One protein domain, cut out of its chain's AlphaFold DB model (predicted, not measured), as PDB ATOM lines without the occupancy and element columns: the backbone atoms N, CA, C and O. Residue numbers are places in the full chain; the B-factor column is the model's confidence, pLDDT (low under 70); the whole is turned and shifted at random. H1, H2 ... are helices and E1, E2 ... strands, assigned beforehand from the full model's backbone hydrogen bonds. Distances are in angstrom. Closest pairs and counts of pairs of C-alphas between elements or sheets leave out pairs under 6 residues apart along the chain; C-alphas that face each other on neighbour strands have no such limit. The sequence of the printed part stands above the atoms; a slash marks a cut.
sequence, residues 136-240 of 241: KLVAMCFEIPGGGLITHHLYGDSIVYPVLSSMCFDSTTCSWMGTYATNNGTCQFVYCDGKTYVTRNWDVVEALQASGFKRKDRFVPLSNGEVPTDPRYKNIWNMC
ATOM      1  N   LYS A 136     117.410 162.724 135.347       95.25
ATOM      2  CA  LYS A 136     118.159 162.077 136.435       95.25
ATOM      3  C   LYS A 136     118.840 160.791 135.979       95.25
ATOM      4  O   LYS A 136     119.969 160.541 136.385       95.25
ATOM      5  N   LEU A 137     118.193 160.009 135.113       95.75
ATOM      6  CA  LEU A 137     118.779 158.800 134.527       95.75
ATOM      7  C   LEU A 137     119.956 159.154 133.610       95.75
ATOM      8  O   LEU A 137     121.019 158.546 133.702       95.75
ATOM      9  N   VAL A 138     119.804 160.192 132.782       95.44
ATOM     10  CA  VAL A 138     120.886 160.670 131.903       95.44
ATOM     11  C   VAL A 138     122.062 161.219 132.713       95.44
ATOM     12  O   VAL A 138     123.208 160.930 132.389       95.44
ATOM     13  N   ALA A 139     121.799 161.959 133.794       93.38
ATOM     14  CA  ALA A 139     122.839 162.531 134.654       93.38
ATOM     15  C   ALA A 139     123.710 161.475 135.361       93.38
ATOM     16  O   ALA A 139     124.826 161.785 135.771       93.38
ATOM     17  N   MET A 140     123.219 160.238 135.495       92.00
ATOM     18  CA  MET A 140     123.982 159.102 136.025       92.00
ATOM     19  C   MET A 140     124.789 158.357 134.952       92.00
ATOM     20  O   MET A 140     125.531 157.432 135.280       92.00
ATOM     21  N   CYS A 141     124.664 158.733 133.676       96.44
ATOM     22  CA  CYS A 141     125.410 158.135 132.574       96.44
ATOM     23  C   CYS A 141     126.747 158.855 132.342       96.44
ATOM     24  O   CYS A 141     126.896 160.050 132.598       96.44
ATOM     25  N   PHE A 142     127.720 158.136 131.790       97.06
ATOM     26  CA  PHE A 142     129.018 158.683 131.410       97.06
ATOM     27  C   PHE A 142     128.965 159.212 129.974       97.06
ATOM     28  O   PHE A 142     128.766 158.441 129.037       97.06
ATOM     29  N   GLU A 143     129.158 160.515 129.780       96.69
ATOM     30  CA  GLU A 143     129.307 161.117 128.449       96.69
ATOM     31  C   GLU A 143     130.698 160.807 127.879       96.69
ATOM     32  O   GLU A 143     131.711 161.130 128.502       96.69
ATOM     33  N   ILE A 144     130.767 160.220 126.679       96.81
ATOM     34  CA  ILE A 144     132.038 160.060 125.967       96.81
ATOM     35  C   ILE A 144     132.507 161.448 125.493       96.81
ATOM     36  O   ILE A 144     131.800 162.088 124.708       96.81
ATOM     37  N   PRO A 145     133.687 161.929 125.926       95.00
ATOM     38  CA  PRO A 145     134.182 163.249 125.557       95.00
ATOM     39  C   PRO A 145     134.444 163.357 124.051       95.00
ATOM     40  O   PRO A 145     135.006 162.453 123.436       95.00
ATOM     41  N   GLY A 146     134.115 164.515 123.468       91.12
ATOM     42  CA  GLY A 146     134.290 164.769 122.031       91.12
ATOM     43  C   GLY A 146     135.732 164.642 121.528       91.12
ATOM     44  O   GLY A 146     135.948 164.249 120.387       91.12
ATOM     45  N   GLY A 147     136.721 164.916 122.388       90.44
ATOM     46  CA  GLY A 147     138.148 164.740 122.081       90.44
ATOM     47  C   GLY A 147     138.639 163.287 122.126       90.44
ATOM     48  O   GLY A 147     139.805 163.039 121.832       90.44
ATOM     49  N   GLY A 148     137.767 162.342 122.479       94.56
ATOM     50  CA  GLY A 148     138.113 160.945 122.693       94.56
ATOM     51  C   GLY A 148     138.443 160.632 124.154       94.56
ATOM     52  O   GLY A 148     138.931 161.470 124.914       94.56
ATOM     53  N   LEU A 149     138.140 159.403 124.554       95.94
ATOM     54  CA  LEU A 149     138.431 158.831 125.860       95.94
ATOM     55  C   LEU A 149     139.588 157.848 125.721       95.94
ATOM     56  O   LEU A 149     139.442 156.816 125.067       95.94
ATOM     57  N   ILE A 150     140.717 158.144 126.357       96.94
ATOM     58  CA  ILE A 150     141.840 157.208 126.413       96.94
ATOM     59  C   ILE A 150     141.517 156.128 127.446       96.94
ATOM     60  O   ILE A 150     141.178 156.424 128.597       96.94
ATOM     61  N   THR A 151     141.615 154.873 127.026       96.00
ATOM     62  CA  THR A 151     141.354 153.703 127.862       96.00
ATOM     63  C   THR A 151     142.523 152.737 127.804       96.00
ATOM     64  O   THR A 151     143.151 152.590 126.760       96.00
ATOM     65  N   HIS A 152     142.789 152.082 128.927       95.19
ATOM     66  CA  HIS A 152     143.762 151.007 129.036       95.19
ATOM     67  C   HIS A 152     143.044 149.658 129.052       95.19
ATOM     68  O   HIS A 152     142.034 149.494 129.747       95.19
ATOM     69  N   HIS A 153     143.583 148.689 128.316       92.06
ATOM     70  CA  HIS A 153     143.135 147.298 128.293       92.06
ATOM     71  C   HIS A 153     144.342 146.346 128.274       92.06
ATOM     72  O   HIS A 153     145.476 146.776 128.072       92.06
ATOM     73  N   LEU A 154     144.106 145.041 128.448       88.94
ATOM     74  CA  LEU A 154     145.134 143.990 128.399       88.94
ATOM     75  C   LEU A 154     145.974 144.036 127.107       88.94
ATOM     76  O   LEU A 154     147.152 143.694 127.131       88.94
ATOM     77  N   TYR A 155     145.375 144.457 125.988       86.06
ATOM     78  CA  TYR A 155     146.041 144.548 124.683       86.06
ATOM     79  C   TYR A 155     146.706 145.908 124.405       86.06
ATOM     80  O   TYR A 155     147.259 146.100 123.324       86.06
ATOM     81  N   GLY A 156     146.672 146.837 125.365       91.94
ATOM     82  CA  GLY A 156     147.257 148.173 125.256       91.94
ATOM     83  C   GLY A 156     146.235 149.304 125.360       91.94
ATOM     84  O   GLY A 156     145.061 149.095 125.681       91.94
ATOM     85  N   ASP A 157     146.711 150.520 125.097       94.75
ATOM     86  CA  ASP A 157     145.901 151.734 125.156       94.75
ATOM     87  C   ASP A 157     145.130 151.955 123.850       94.75
ATOM     88  O   ASP A 157     145.629 151.701 122.752       94.75
ATOM     89  N   SER A 158     143.911 152.478 123.961       94.50
ATOM     90  CA  SER A 158     143.080 152.849 122.815       94.50
ATOM     91  C   SER A 158     142.291 154.130 123.080       94.50
ATOM     92  O   SER A 158     142.057 154.503 124.234       94.50
ATOM     93  N   ILE A 159     141.877 154.811 122.008       95.62
ATOM     94  CA  ILE A 159     141.049 156.019 122.081       95.62
ATOM     95  C   ILE A 159     139.637 155.685 121.612       95.62
ATOM     96  O   ILE A 159     139.429 155.232 120.487       95.62
ATOM     97  N   VAL A 160     138.661 155.950 122.474       94.81
ATOM     98  CA  VAL A 160     137.237 155.780 122.190       94.81
ATOM     99  C   VAL A 160     136.621 157.135 121.866       94.81
ATOM    100  O   VAL A 160     136.575 158.017 122.721       94.81
ATOM    101  N   TYR A 161     136.092 157.292 120.657       95.75
ATOM    102  CA  TYR A 161     135.359 158.492 120.248       95.75
ATOM    103  C   TYR A 161     133.845 158.332 120.451       95.75
ATOM    104  O   TYR A 161     133.341 157.203 120.463       95.75
ATOM    105  N   PRO A 162     133.093 159.440 120.609       96.31
ATOM    106  CA  PRO A 162     131.640 159.381 120.530       96.31
ATOM    107  C   PRO A 162     131.211 158.882 119.145       96.31
ATOM    108  O   PRO A 162     131.917 159.066 118.154       96.31
ATOM    109  N   VAL A 163     130.026 158.278 119.065       96.31
ATOM    110  CA  VAL A 163     129.451 157.803 117.795       96.31
ATOM    111  C   VAL A 163     129.267 158.962 116.814       96.31
ATOM    112  O   VAL A 163     129.475 158.795 115.616       96.31
ATOM    113  N   LEU A 164     128.875 160.128 117.331       93.75
ATOM    114  CA  LEU A 164     128.775 161.376 116.585       93.75
ATOM    115  C   LEU A 164     129.883 162.317 117.056       93.75
ATOM    116  O   LEU A 164     129.888 162.743 118.210       93.75
ATOM    117  N   SER A 165     130.837 162.605 116.174       86.81
ATOM    118  CA  SER A 165     131.988 163.475 116.451       86.81
ATOM    119  C   SER A 165     131.928 164.821 115.722       86.81
ATOM    120  O   SER A 165     132.699 165.724 116.046       86.81
ATOM    121  N   SER A 166     131.012 164.979 114.761       84.88
ATOM    122  CA  SER A 166     130.782 166.234 114.042       84.88
ATOM    123  C   SER A 166     129.610 167.016 114.647       84.88
ATOM    124  O   SER A 166     128.768 166.464 115.352       84.88
ATOM    125  N   MET A 167     129.553 168.316 114.354       84.94
ATOM    126  CA  MET A 167     128.410 169.189 114.670       84.94
ATOM    127  C   MET A 167     127.495 169.374 113.449       84.94
ATOM    128  O   MET A 167     126.746 170.339 113.377       84.94
ATOM    129  N   CYS A 168     127.590 168.482 112.457       85.38
ATOM    130  CA  CYS A 168     126.789 168.542 111.241       85.38
ATOM    131  C   CYS A 168     125.680 167.489 111.300       85.38
ATOM    132  O   CYS A 168     125.933 166.302 111.539       85.38
ATOM    133  N   PHE A 169     124.441 167.917 111.064       91.00
ATOM    134  CA  PHE A 169     123.302 167.013 110.996       91.00
ATOM    135  C   PHE A 169     123.192 166.374 109.602       91.00
ATOM    136  O   PHE A 169     122.385 166.770 108.765       91.00
ATOM    137  N   ASP A 170     124.046 165.387 109.336       91.88
ATOM    138  CA  ASP A 170     124.123 164.680 108.056       91.88
ATOM    139  C   ASP A 170     123.390 163.315 108.073       91.88
ATOM    140  O   ASP A 170     122.684 162.943 109.021       91.88
ATOM    141  N   SER A 171     123.552 162.527 107.004       92.75
ATOM    142  CA  SER A 171     122.996 161.169 106.914       92.75
ATOM    143  C   SER A 171     123.571 160.207 107.960       92.75
ATOM    144  O   SER A 171     122.892 159.258 108.362       92.75
ATOM    145  N   THR A 172     124.808 160.436 108.408       92.69
ATOM    146  CA  THR A 172     125.451 159.647 109.465       92.69
ATOM    147  C   THR A 172     124.749 159.911 110.788       92.69
ATOM    148  O   THR A 172     124.314 158.964 111.448       92.69
ATOM    149  N   THR A 173     124.533 161.184 111.121       94.94
ATOM    150  CA  THR A 173     123.753 161.601 112.288       94.94
ATOM    151  C   THR A 173     122.346 161.005 112.249       94.94
ATOM    152  O   THR A 173     121.945 160.350 113.212       94.94
ATOM    153  N   CYS A 174     121.638 161.084 111.115       94.38
ATOM    154  CA  CYS A 174     120.323 160.446 110.944       94.38
ATOM    155  C   CYS A 174     120.329 158.936 111.257       94.38
ATOM    156  O   CYS A 174     119.373 158.410 111.823       94.38
ATOM    157  N   SER A 175     121.391 158.224 110.868       94.81
ATOM    158  CA  SER A 175     121.504 156.763 110.995       94.81
ATOM    159  C   SER A 175     121.759 156.292 112.430       94.81
ATOM    160  O   SER A 175     121.485 155.132 112.767       94.81
ATOM    161  N   TRP A 176     122.328 157.160 113.267       96.50
ATOM    162  CA  TRP A 176     122.764 156.822 114.620       96.50
ATOM    163  C   TRP A 176     121.975 157.529 115.718       96.50
ATOM    164  O   TRP A 176     121.967 157.041 116.847       96.50
ATOM    165  N   MET A 177     121.298 158.633 115.419       97.31
ATOM    166  CA  MET A 177     120.475 159.351 116.385       97.31
ATOM    167  C   MET A 177     119.407 158.443 117.007       97.31
ATOM    168  O   MET A 177     118.707 157.719 116.299       97.31
ATOM    169  N   GLY A 178     119.271 158.487 118.336       97.94
ATOM    170  CA  GLY A 178     118.256 157.715 119.052       97.94
ATOM    171  C   GLY A 178     118.444 156.199 118.943       97.94
ATOM    172  O   GLY A 178     117.476 155.437 118.874       97.94
ATOM    173  N   THR A 179     119.697 155.750 118.896       98.50
ATOM    174  CA  THR A 179     120.036 154.325 118.872       98.50
ATOM    175  C   THR A 179     120.843 153.918 120.093       98.50
ATOM    176  O   THR A 179     121.527 154.747 120.694       98.50
ATOM    177  N   TYR A 180     120.786 152.633 120.437       98.56
ATOM    178  CA  TYR A 180     121.578 152.051 121.517       98.56
ATOM    179  C   TYR A 180     122.163 150.686 121.136       98.56
ATOM    180  O   TYR A 180     121.678 150.008 120.226       98.56
ATOM    181  N   ALA A 181     123.212 150.284 121.844       98.38
ATOM    182  CA  ALA A 181     123.838 148.972 121.767       98.38
ATOM    183  C   ALA A 181     124.228 148.516 123.173       98.38
ATOM    184  O   ALA A 181     124.558 149.334 124.028       98.38
ATOM    185  N   THR A 182     124.204 147.208 123.408       97.88
ATOM    186  CA  THR A 182     124.533 146.617 124.709       97.88
ATOM    187  C   THR A 182     125.575 145.525 124.543       97.88
ATOM    188  O   THR A 182     125.437 144.698 123.643       97.88
ATOM    189  N   ASN A 183     126.560 145.478 125.433       97.69
ATOM    190  CA  ASN A 183     127.534 144.396 125.520       97.69
ATOM    191  C   ASN A 183     127.969 144.217 126.980       97.69
ATOM    192  O   ASN A 183     128.229 145.212 127.649       97.69
ATOM    193  N   ASN A 184     128.042 142.973 127.469       95.31
ATOM    194  CA  ASN A 184     128.540 142.627 128.813       95.31
ATOM    195  C   ASN A 184     128.005 143.511 129.964       95.31
ATOM    196  O   ASN A 184     128.757 143.943 130.833       95.31
ATOM    197  N   GLY A 185     126.701 143.807 129.962       94.12
ATOM    198  CA  GLY A 185     126.064 144.632 131.001       94.12
ATOM    199  C   GLY A 185     126.315 146.142 130.882       94.12
ATOM    200  O   GLY A 185     125.869 146.901 131.735       94.12
ATOM    201  N   THR A 186     126.984 146.593 129.822       97.12
ATOM    202  CA  THR A 186     127.146 148.011 129.483       97.12
ATOM    203  C   THR A 186     126.248 148.363 128.299       97.12
ATOM    204  O   THR A 186     126.137 147.603 127.337       97.12
ATOM    205  N   CYS A 187     125.614 149.532 128.350       97.81
ATOM    206  CA  CYS A 187     124.849 150.126 127.260       97.81
ATOM    207  C   CYS A 187     125.553 151.389 126.755       97.81
ATOM    208  O   CYS A 187     125.936 152.230 127.565       97.81
ATOM    209  N   GLN A 188     125.682 151.539 125.436       98.31
ATOM    210  CA  GLN A 188     126.036 152.789 124.763       98.31
ATOM    211  C   GLN A 188     124.823 153.303 123.991       98.31
ATOM    212  O   GLN A 188     124.172 152.528 123.293       98.31
ATOM    213  N   PHE A 189     124.552 154.604 124.047       98.50
ATOM    214  CA  PHE A 189     123.471 155.214 123.276       98.50
ATOM    215  C   PHE A 189     123.816 156.615 122.775       98.50
ATOM    216  O   PHE A 189     124.625 157.326 123.372       98.50
ATOM    217  N   VAL A 190     123.189 157.000 121.663       98.19
ATOM    218  CA  VAL A 190     123.233 158.363 121.114       98.19
ATOM    219  C   VAL A 190     121.945 159.068 121.500       98.19
ATOM    220  O   VAL A 190     120.875 158.699 121.012       98.19
ATOM    221  N   TYR A 191     122.045 160.040 122.399       98.06
ATOM    222  CA  TYR A 191     120.890 160.693 123.006       98.06
ATOM    223  C   TYR A 191     120.336 161.838 122.146       98.06
ATOM    224  O   TYR A 191     120.946 162.244 121.162       98.06
ATOM    225  N   CYS A 192     119.168 162.369 122.520       96.75
ATOM    226  CA  CYS A 192     118.458 163.421 121.780       96.75
ATOM    227  C   CYS A 192     119.215 164.761 121.695       96.75
ATOM    228  O   CYS A 192     118.770 165.670 120.999       96.75
ATOM    229  N   ASP A 193     120.324 164.907 122.417       95.31
ATOM    230  CA  ASP A 193     121.245 166.041 122.327       95.31
ATOM    231  C   ASP A 193     122.449 165.785 121.401       95.31
ATOM    232  O   ASP A 193     123.362 166.606 121.332       95.31
ATOM    233  N   GLY A 194     122.453 164.646 120.705       95.44
ATOM    234  CA  GLY A 194     123.506 164.220 119.790       95.44
ATOM    235  C   GLY A 194     124.779 163.726 120.464       95.44
ATOM    236  O   GLY A 194     125.740 163.387 119.774       95.44
ATOM    237  N   LYS A 195     124.800 163.627 121.796       96.38
ATOM    238  CA  LYS A 195     125.948 163.100 122.533       96.38
ATOM    239  C   LYS A 195     125.881 161.588 122.672       96.38
ATOM    240  O   LYS A 195     124.823 160.963 122.595       96.38
ATOM    241  N   THR A 196     127.050 160.995 122.890       97.81
ATOM    242  CA  THR A 196     127.191 159.562 123.161       97.81
ATOM    243  C   THR A 196     127.381 159.334 124.647       97.81
ATOM    244  O   THR A 196     128.304 159.883 125.247       97.81
ATOM    245  N   TYR A 197     126.546 158.477 125.214       97.94
ATOM    246  CA  TYR A 197     126.585 158.106 126.618       97.94
ATOM    247  C   TYR A 197     126.843 156.614 126.776       97.94
ATOM    248  O   TYR A 197     126.456 155.819 125.916       97.94
ATOM    249  N   VAL A 198     127.460 156.241 127.896       97.50
ATOM    250  CA  VAL A 198     127.563 154.857 128.358       97.50
ATOM    251  C   VAL A 198     127.102 154.696 129.797       97.50
ATOM    252  O   VAL A 198     127.254 155.593 130.623       97.50
ATOM    253  N   THR A 199     126.519 153.542 130.103       97.19
ATOM    254  CA  THR A 199     125.980 153.237 131.432       97.19
ATOM    255  C   THR A 199     125.953 151.736 131.705       97.19
ATOM    256  O   THR A 199     125.922 150.933 130.773       97.19
ATOM    257  N   ARG A 200     125.947 151.366 132.989       96.06
ATOM    258  CA  ARG A 200     125.667 150.004 133.482       96.06
ATOM    259  C   ARG A 200     124.272 149.876 134.105       96.06
ATOM    260  O   ARG A 200     123.861 148.779 134.466       96.06
ATOM    261  N   ASN A 201     123.542 150.984 134.179       95.38
ATOM    262  CA  ASN A 201     122.222 151.044 134.778       95.38
ATOM    263  C   ASN A 201     121.161 150.541 133.789       95.38
ATOM    264  O   ASN A 201     120.973 151.124 132.718       95.38
ATOM    265  N   TRP A 202     120.467 149.457 134.138       95.19
ATOM    266  CA  TRP A 202     119.468 148.840 133.261       95.19
ATOM    267  C   TRP A 202     118.132 149.585 133.215       95.19
ATOM    268  O   TRP A 202     117.472 149.535 132.178       95.19
ATOM    269  N   ASP A 203     117.805 150.389 134.229       95.94
ATOM    270  CA  ASP A 203     116.625 151.266 134.203       95.94
ATOM    271  C   ASP A 203     116.739 152.282 133.053       95.94
ATOM    272  O   ASP A 203     115.750 152.636 132.409       95.94
ATOM    273  N   VAL A 204     117.966 152.715 132.727       97.38
ATOM    274  CA  VAL A 204     118.228 153.556 131.549       97.38
ATOM    275  C   VAL A 204     117.867 152.801 130.270       97.38
ATOM    276  O   VAL A 204     117.226 153.365 129.390       97.38
ATOM    277  N   VAL A 205     118.252 151.530 130.149       97.12
ATOM    278  CA  VAL A 205     117.994 150.724 128.943       97.12
ATOM    279  C   VAL A 205     116.498 150.513 128.730       97.12
ATOM    280  O   VAL A 205     116.012 150.683 127.610       97.12
ATOM    281  N   GLU A 206     115.762 150.193 129.792       97.56
ATOM    282  CA  GLU A 206     114.304 150.063 129.755       97.56
ATOM    283  C   GLU A 206     113.637 151.389 129.368       97.56
ATOM    284  O   GLU A 206     112.786 151.426 128.472       97.56
ATOM    285  N   ALA A 207     114.083 152.502 129.960       98.19
ATOM    286  CA  ALA A 207     113.576 153.832 129.640       98.19
ATOM    287  C   ALA A 207     113.843 154.226 128.177       98.19
ATOM    288  O   ALA A 207     112.963 154.795 127.524       98.19
ATOM    289  N   LEU A 208     115.026 153.909 127.636       98.38
ATOM    290  CA  LEU A 208     115.372 154.151 126.230       98.38
ATOM    291  C   LEU A 208     114.433 153.375 125.292       98.38
ATOM    292  O   LEU A 208     113.885 153.958 124.355       98.38
ATOM    293  N   GLN A 209     114.196 152.088 125.565       98.00
ATOM    294  CA  GLN A 209     113.287 151.250 124.771       98.00
ATOM    295  C   GLN A 209     111.851 151.785 124.799       98.00
ATOM    296  O   GLN A 209     111.246 151.987 123.744       98.00
ATOM    297  N   ALA A 210     111.330 152.093 125.990       98.25
ATOM    298  CA  ALA A 210     110.001 152.681 126.164       98.25
ATOM    299  C   ALA A 210     109.861 154.053 125.475       98.25
ATOM    300  O   ALA A 210     108.762 154.459 125.091       98.25
ATOM    301  N   SER A 211     110.980 154.757 125.286       98.25
ATOM    302  CA  SER A 211     111.041 156.074 124.649       98.25
ATOM    303  C   SER A 211     111.306 156.029 123.142       98.25
ATOM    304  O   SER A 211     111.487 157.079 122.529       98.25
ATOM    305  N   GLY A 212     111.303 154.842 122.527       98.06
ATOM    306  CA  GLY A 212     111.403 154.681 121.074       98.06
ATOM    307  C   GLY A 212     112.830 154.616 120.522       98.06
ATOM    308  O   GLY A 212     113.003 154.694 119.303       98.06
ATOM    309  N   PHE A 213     113.850 154.457 121.374       98.50
ATOM    310  CA  PHE A 213     115.217 154.222 120.906       98.50
ATOM    311  C   PHE A 213     115.337 152.853 120.236       98.50
ATOM    312  O   PHE A 213     114.751 151.865 120.679       98.50
ATOM    313  N   LYS A 214     116.147 152.777 119.177       98.00
ATOM    314  CA  LYS A 214     116.321 151.548 118.391       98.00
ATOM    315  C   LYS A 214     117.642 150.862 118.702       98.00
ATOM    316  O   LYS A 214     118.699 151.496 118.698       98.00
ATOM    317  N   ARG A 215     117.605 149.546 118.904       97.56
ATOM    318  CA  ARG A 215     118.826 148.748 119.024       97.56
ATOM    319  C   ARG A 215     119.547 148.702 117.678       97.56
ATOM    320  O   ARG A 215     118.912 148.456 116.654       97.56
ATOM    321  N   LYS A 216     120.860 148.926 117.675       97.25
ATOM    322  CA  LYS A 216     121.700 148.808 116.478       97.25
ATOM    323  C   LYS A 216     123.131 148.464 116.865       97.25
ATOM    324  O   LYS A 216     123.791 149.265 117.530       97.25
ATOM    325  N   ASP A 217     123.581 147.299 116.413       93.94
ATOM    326  CA  ASP A 217     124.854 146.702 116.807       93.94
ATOM    327  C   ASP A 217     126.049 147.593 116.459       93.94
ATOM    328  O   ASP A 217     126.120 148.183 115.378       93.94
ATOM    329  N   ARG A 218     126.970 147.713 117.419       94.69
ATOM    330  CA  ARG A 218     128.269 148.384 117.299       94.69
ATOM    331  C   ARG A 218     129.138 148.064 118.511       94.69
ATOM    332  O   ARG A 218     128.667 147.487 119.488       94.69
ATOM    333  N   PHE A 219     130.385 148.515 118.454       93.19
ATOM    334  CA  PHE A 219     131.288 148.499 119.596       93.19
ATOM    335  C   PHE A 219     130.728 149.306 120.780       93.19
ATOM    336  O   PHE A 219     130.415 150.488 120.644       93.19
ATOM    337  N   VAL A 220     130.642 148.668 121.947       96.88
ATOM    338  CA  VAL A 220     130.250 149.303 123.210       96.88
ATOM    339  C   VAL A 220     131.518 149.478 124.048       96.88
ATOM    340  O   VAL A 220     132.091 148.472 124.473       96.88
ATOM    341  N   PRO A 221     131.989 150.709 124.295       95.06
ATOM    342  CA  PRO A 221     133.208 150.915 125.062       95.06
ATOM    343  C   PRO A 221     132.997 150.585 126.541       95.06
ATOM    344  O   PRO A 221     131.868 150.626 127.035       95.06
ATOM    345  N   LEU A 222     134.094 150.293 127.246       95.06
ATOM    346  CA  LEU A 222     134.095 149.949 128.677       95.06
ATOM    347  C   LEU A 222     133.277 148.682 128.998       95.06
ATOM    348  O   LEU A 222     132.733 148.540 130.095       95.06
ATOM    349  N   SER A 223     133.145 147.772 128.030       95.31
ATOM    350  CA  SER A 223     132.359 146.538 128.161       95.31
ATOM    351  C   SER A 223     133.213 145.270 128.253       95.31
ATOM    352  O   SER A 223     132.701 144.220 128.624       95.31
ATOM    353  N   ASN A 224     134.515 145.330 127.967       94.19
ATOM    354  CA  ASN A 224     135.422 144.176 128.017       94.19
ATOM    355  C   ASN A 224     136.579 144.378 129.007       94.19
ATOM    356  O   ASN A 224     137.616 143.725 128.897       94.19
ATOM    357  N   GLY A 225     136.399 145.270 129.983       90.94
ATOM    358  CA  GLY A 225     137.397 145.573 131.011       90.94
ATOM    359  C   GLY A 225     138.305 146.755 130.677       90.94
ATOM    360  O   GLY A 225     139.299 146.956 131.367       90.94
ATOM    361  N   GLU A 226     137.988 147.536 129.641       94.81
ATOM    362  CA  GLU A 226     138.681 148.792 129.361       94.81
ATOM    363  C   GLU A 226     138.448 149.777 130.517       94.81
ATOM    364  O   GLU A 226     137.327 149.918 131.016       94.81
ATOM    365  N   VAL A 227     139.498 150.477 130.948       94.50
ATOM    366  CA  VAL A 227     139.419 151.447 132.050       94.50
ATOM    367  C   VAL A 227     139.921 152.806 131.572       94.50
ATOM    368  O   VAL A 227     141.006 152.862 130.994       94.50
ATOM    369  N   PRO A 228     139.196 153.913 131.826       96.38
ATOM    370  CA  PRO A 228     139.710 155.249 131.540       96.38
ATOM    371  C   PRO A 228     141.056 155.496 132.231       96.38
ATOM    372  O   PRO A 228     141.205 155.203 133.422       96.38
ATOM    373  N   THR A 229     142.022 156.053 131.502       95.94
ATOM    374  CA  THR A 229     143.350 156.368 132.057       95.94
ATOM    375  C   THR A 229     143.336 157.645 132.894       95.94
ATOM    376  O   THR A 229     144.017 157.720 133.915       95.94
ATOM    377  N   ASP A 230     142.516 158.628 132.512       95.00
ATOM    378  CA  ASP A 230     142.306 159.851 133.287       95.00
ATOM    379  C   ASP A 230     141.537 159.537 134.592       95.00
ATOM    380  O   ASP A 230     140.401 159.037 134.534       95.00
ATOM    381  N   PRO A 231     142.098 159.862 135.776       94.94
ATOM    382  CA  PRO A 231     141.438 159.649 137.063       94.94
ATOM    383  C   PRO A 231     140.043 160.275 137.164       94.94
ATOM    384  O   PRO A 231     139.155 159.698 137.795       94.94
ATOM    385  N   ARG A 232     139.812 161.429 136.526       93.94
ATOM    386  CA  ARG A 232     138.502 162.089 136.505       93.94
ATOM    387  C   ARG A 232     137.471 161.208 135.812       93.94
ATOM    388  O   ARG A 232     136.412 160.951 136.383       93.94
ATOM    389  N   TYR A 233     137.773 160.730 134.606       94.94
ATOM    390  CA  TYR A 233     136.852 159.877 133.856       94.94
ATOM    391  C   TYR A 233     136.669 158.514 134.521       94.94
ATOM    392  O   TYR A 233     135.552 158.005 134.571       94.94
ATOM    393  N   LYS A 234     137.731 157.963 135.116       94.25
ATOM    394  CA  LYS A 234     137.660 156.723 135.896       94.25
ATOM    395  C   LYS A 234     136.696 156.845 137.078       94.25
ATOM    396  O   LYS A 234     135.888 155.947 137.302       94.25
ATOM    397  N   ASN A 235     136.740 157.961 137.808       93.12
ATOM    398  CA  ASN A 235     135.838 158.206 138.935       93.12
ATOM    399  C   ASN A 235     134.378 158.334 138.491       93.12
ATOM    400  O   ASN A 235     133.517 157.692 139.088       93.12
ATOM    401  N   ILE A 236     134.105 159.095 137.423       92.00
ATOM    402  CA  ILE A 236     132.745 159.215 136.870       92.00
ATOM    403  C   ILE A 236     132.240 157.833 136.445       92.00
ATOM    404  O   ILE A 236     131.151 157.431 136.844       92.00
ATOM    405  N   TRP A 237     133.056 157.064 135.715       94.25
ATOM    406  CA  TRP A 237     132.682 155.720 135.287       94.25
ATOM    407  C   TRP A 237     132.359 154.798 136.465       94.25
ATOM    408  O   TRP A 237     131.361 154.087 136.423       94.25
ATOM    409  N   ASN A 238     133.145 154.836 137.545       91.38
ATOM    410  CA  ASN A 238     132.902 154.032 138.749       91.38
ATOM    411  C   ASN A 238     131.587 154.379 139.467       91.38
ATOM    412  O   ASN A 238     131.029 153.520 140.157       91.38
ATOM    413  N   MET A 239     131.100 155.612 139.308       88.38
ATOM    414  CA  MET A 239     129.818 156.067 139.846       88.38
ATOM    415  C   MET A 239     128.625 155.686 138.959       88.38
ATOM    416  O   MET A 239     127.512 155.625 139.474       88.38
ATOM    417  N   CYS A 240     128.838 155.388 137.673       84.50
ATOM    418  CA  CYS A 240     127.798 154.874 136.781       84.50
ATOM    419  C   CYS A 240     127.431 153.434 137.168       84.50
ATOM    420  O   CYS A 240     128.111 152.485 136.761       84.50
TER     421      CYS A 240
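This is residues 136 to 240 of the 241 residues of an uncharacterized protein of Clostridium sp. CAG:354_28_25 (UniProt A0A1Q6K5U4). A small sheet of three strands, E3, E4 and E5, has helix H3 running slantwise over one face, and a separate strand hairpin, E1 and E2, lies well away from it toward the other end of the longest axis. Outside the sheet, H4 lies toward that hairpin's end and H2 lies off at another corner, while short pairings of residues 142 to 143 with E5, 214 to 215 with E3 and 227 to 228 with E1 tie unnamed stretches to the strands. The printed part has 105 residues, with four named helices and five named strands in the order H1 E1 E2 H2 E3 E4 E5 H3 H4; both sheets, E3 - E4 - E5 and E1 - E2, are antiparallel. The class is mixed, helices and strands, with under half of the residues in named elements. The whole is compact, with a radius of gyration of the C-alphas of 13.2 A and spans of 35 by 30 by 23 A.

Start with H1, residues 136 to 139, which only just touches H3, residues 202 to 210, with 3 pairs of C-alphas within 8 A; the closest are those of Leu 137 and Val 204, 6.1 A apart. Next look at E1, residues 149 to 153, and E2, residues 156 to 160, an antiparallel hairpin with N 151 and O 158 2.9 A apart. H2, residues 171 to 176, is not on the three-stranded sheet. That sheet is a meander, each strand the antiparallel neighbour of the one before: E3, residues 179 to 183, E4, residues 186 to 190, and E5, residues 196 to 199. Check N 181 and O 188, 2.8 A apart, between E3 and E4, and N 187 and O 199, 2.8 A apart, between E4 and E5. H1 only grazes this sheet, with residues 137 to 139. H3 is on it at a height over the sheet of 10.0 A, and the closest C-alphas of E4 and H3 are those of Cys 187 and Val 205, 7.1 A apart. On the local plane H3 and E4 stand at 36 degrees, slantwise to the strands. H4, residues 231 to 239, is not on the sheet and is only just apart from E5, at 8.1 A. In H2, H3 and H4 every O i to N i+4 pair is within hydrogen-bond range; H1 is too short for such a pair.

Find C-alpha 136 at (118.159, 162.077, 136.435), where H1 begins. E3 runs 14.1 A from C-alpha 179 at (120.036, 154.325, 118.872), and E4 runs 13.9 A. H3 is 12.4 A long; H4, 12.5 A long, ends at C-alpha 239 at (129.818, 156.067, 139.846).

The two C-alphas farthest apart are those of Gly 156 and Ala 210, 37.5 A. The printed part has no cut; the link from H3 to H4, residues 211 to 230, is long. The mean pLDDT of the printed part is 94.9, and no printed residue is under 70.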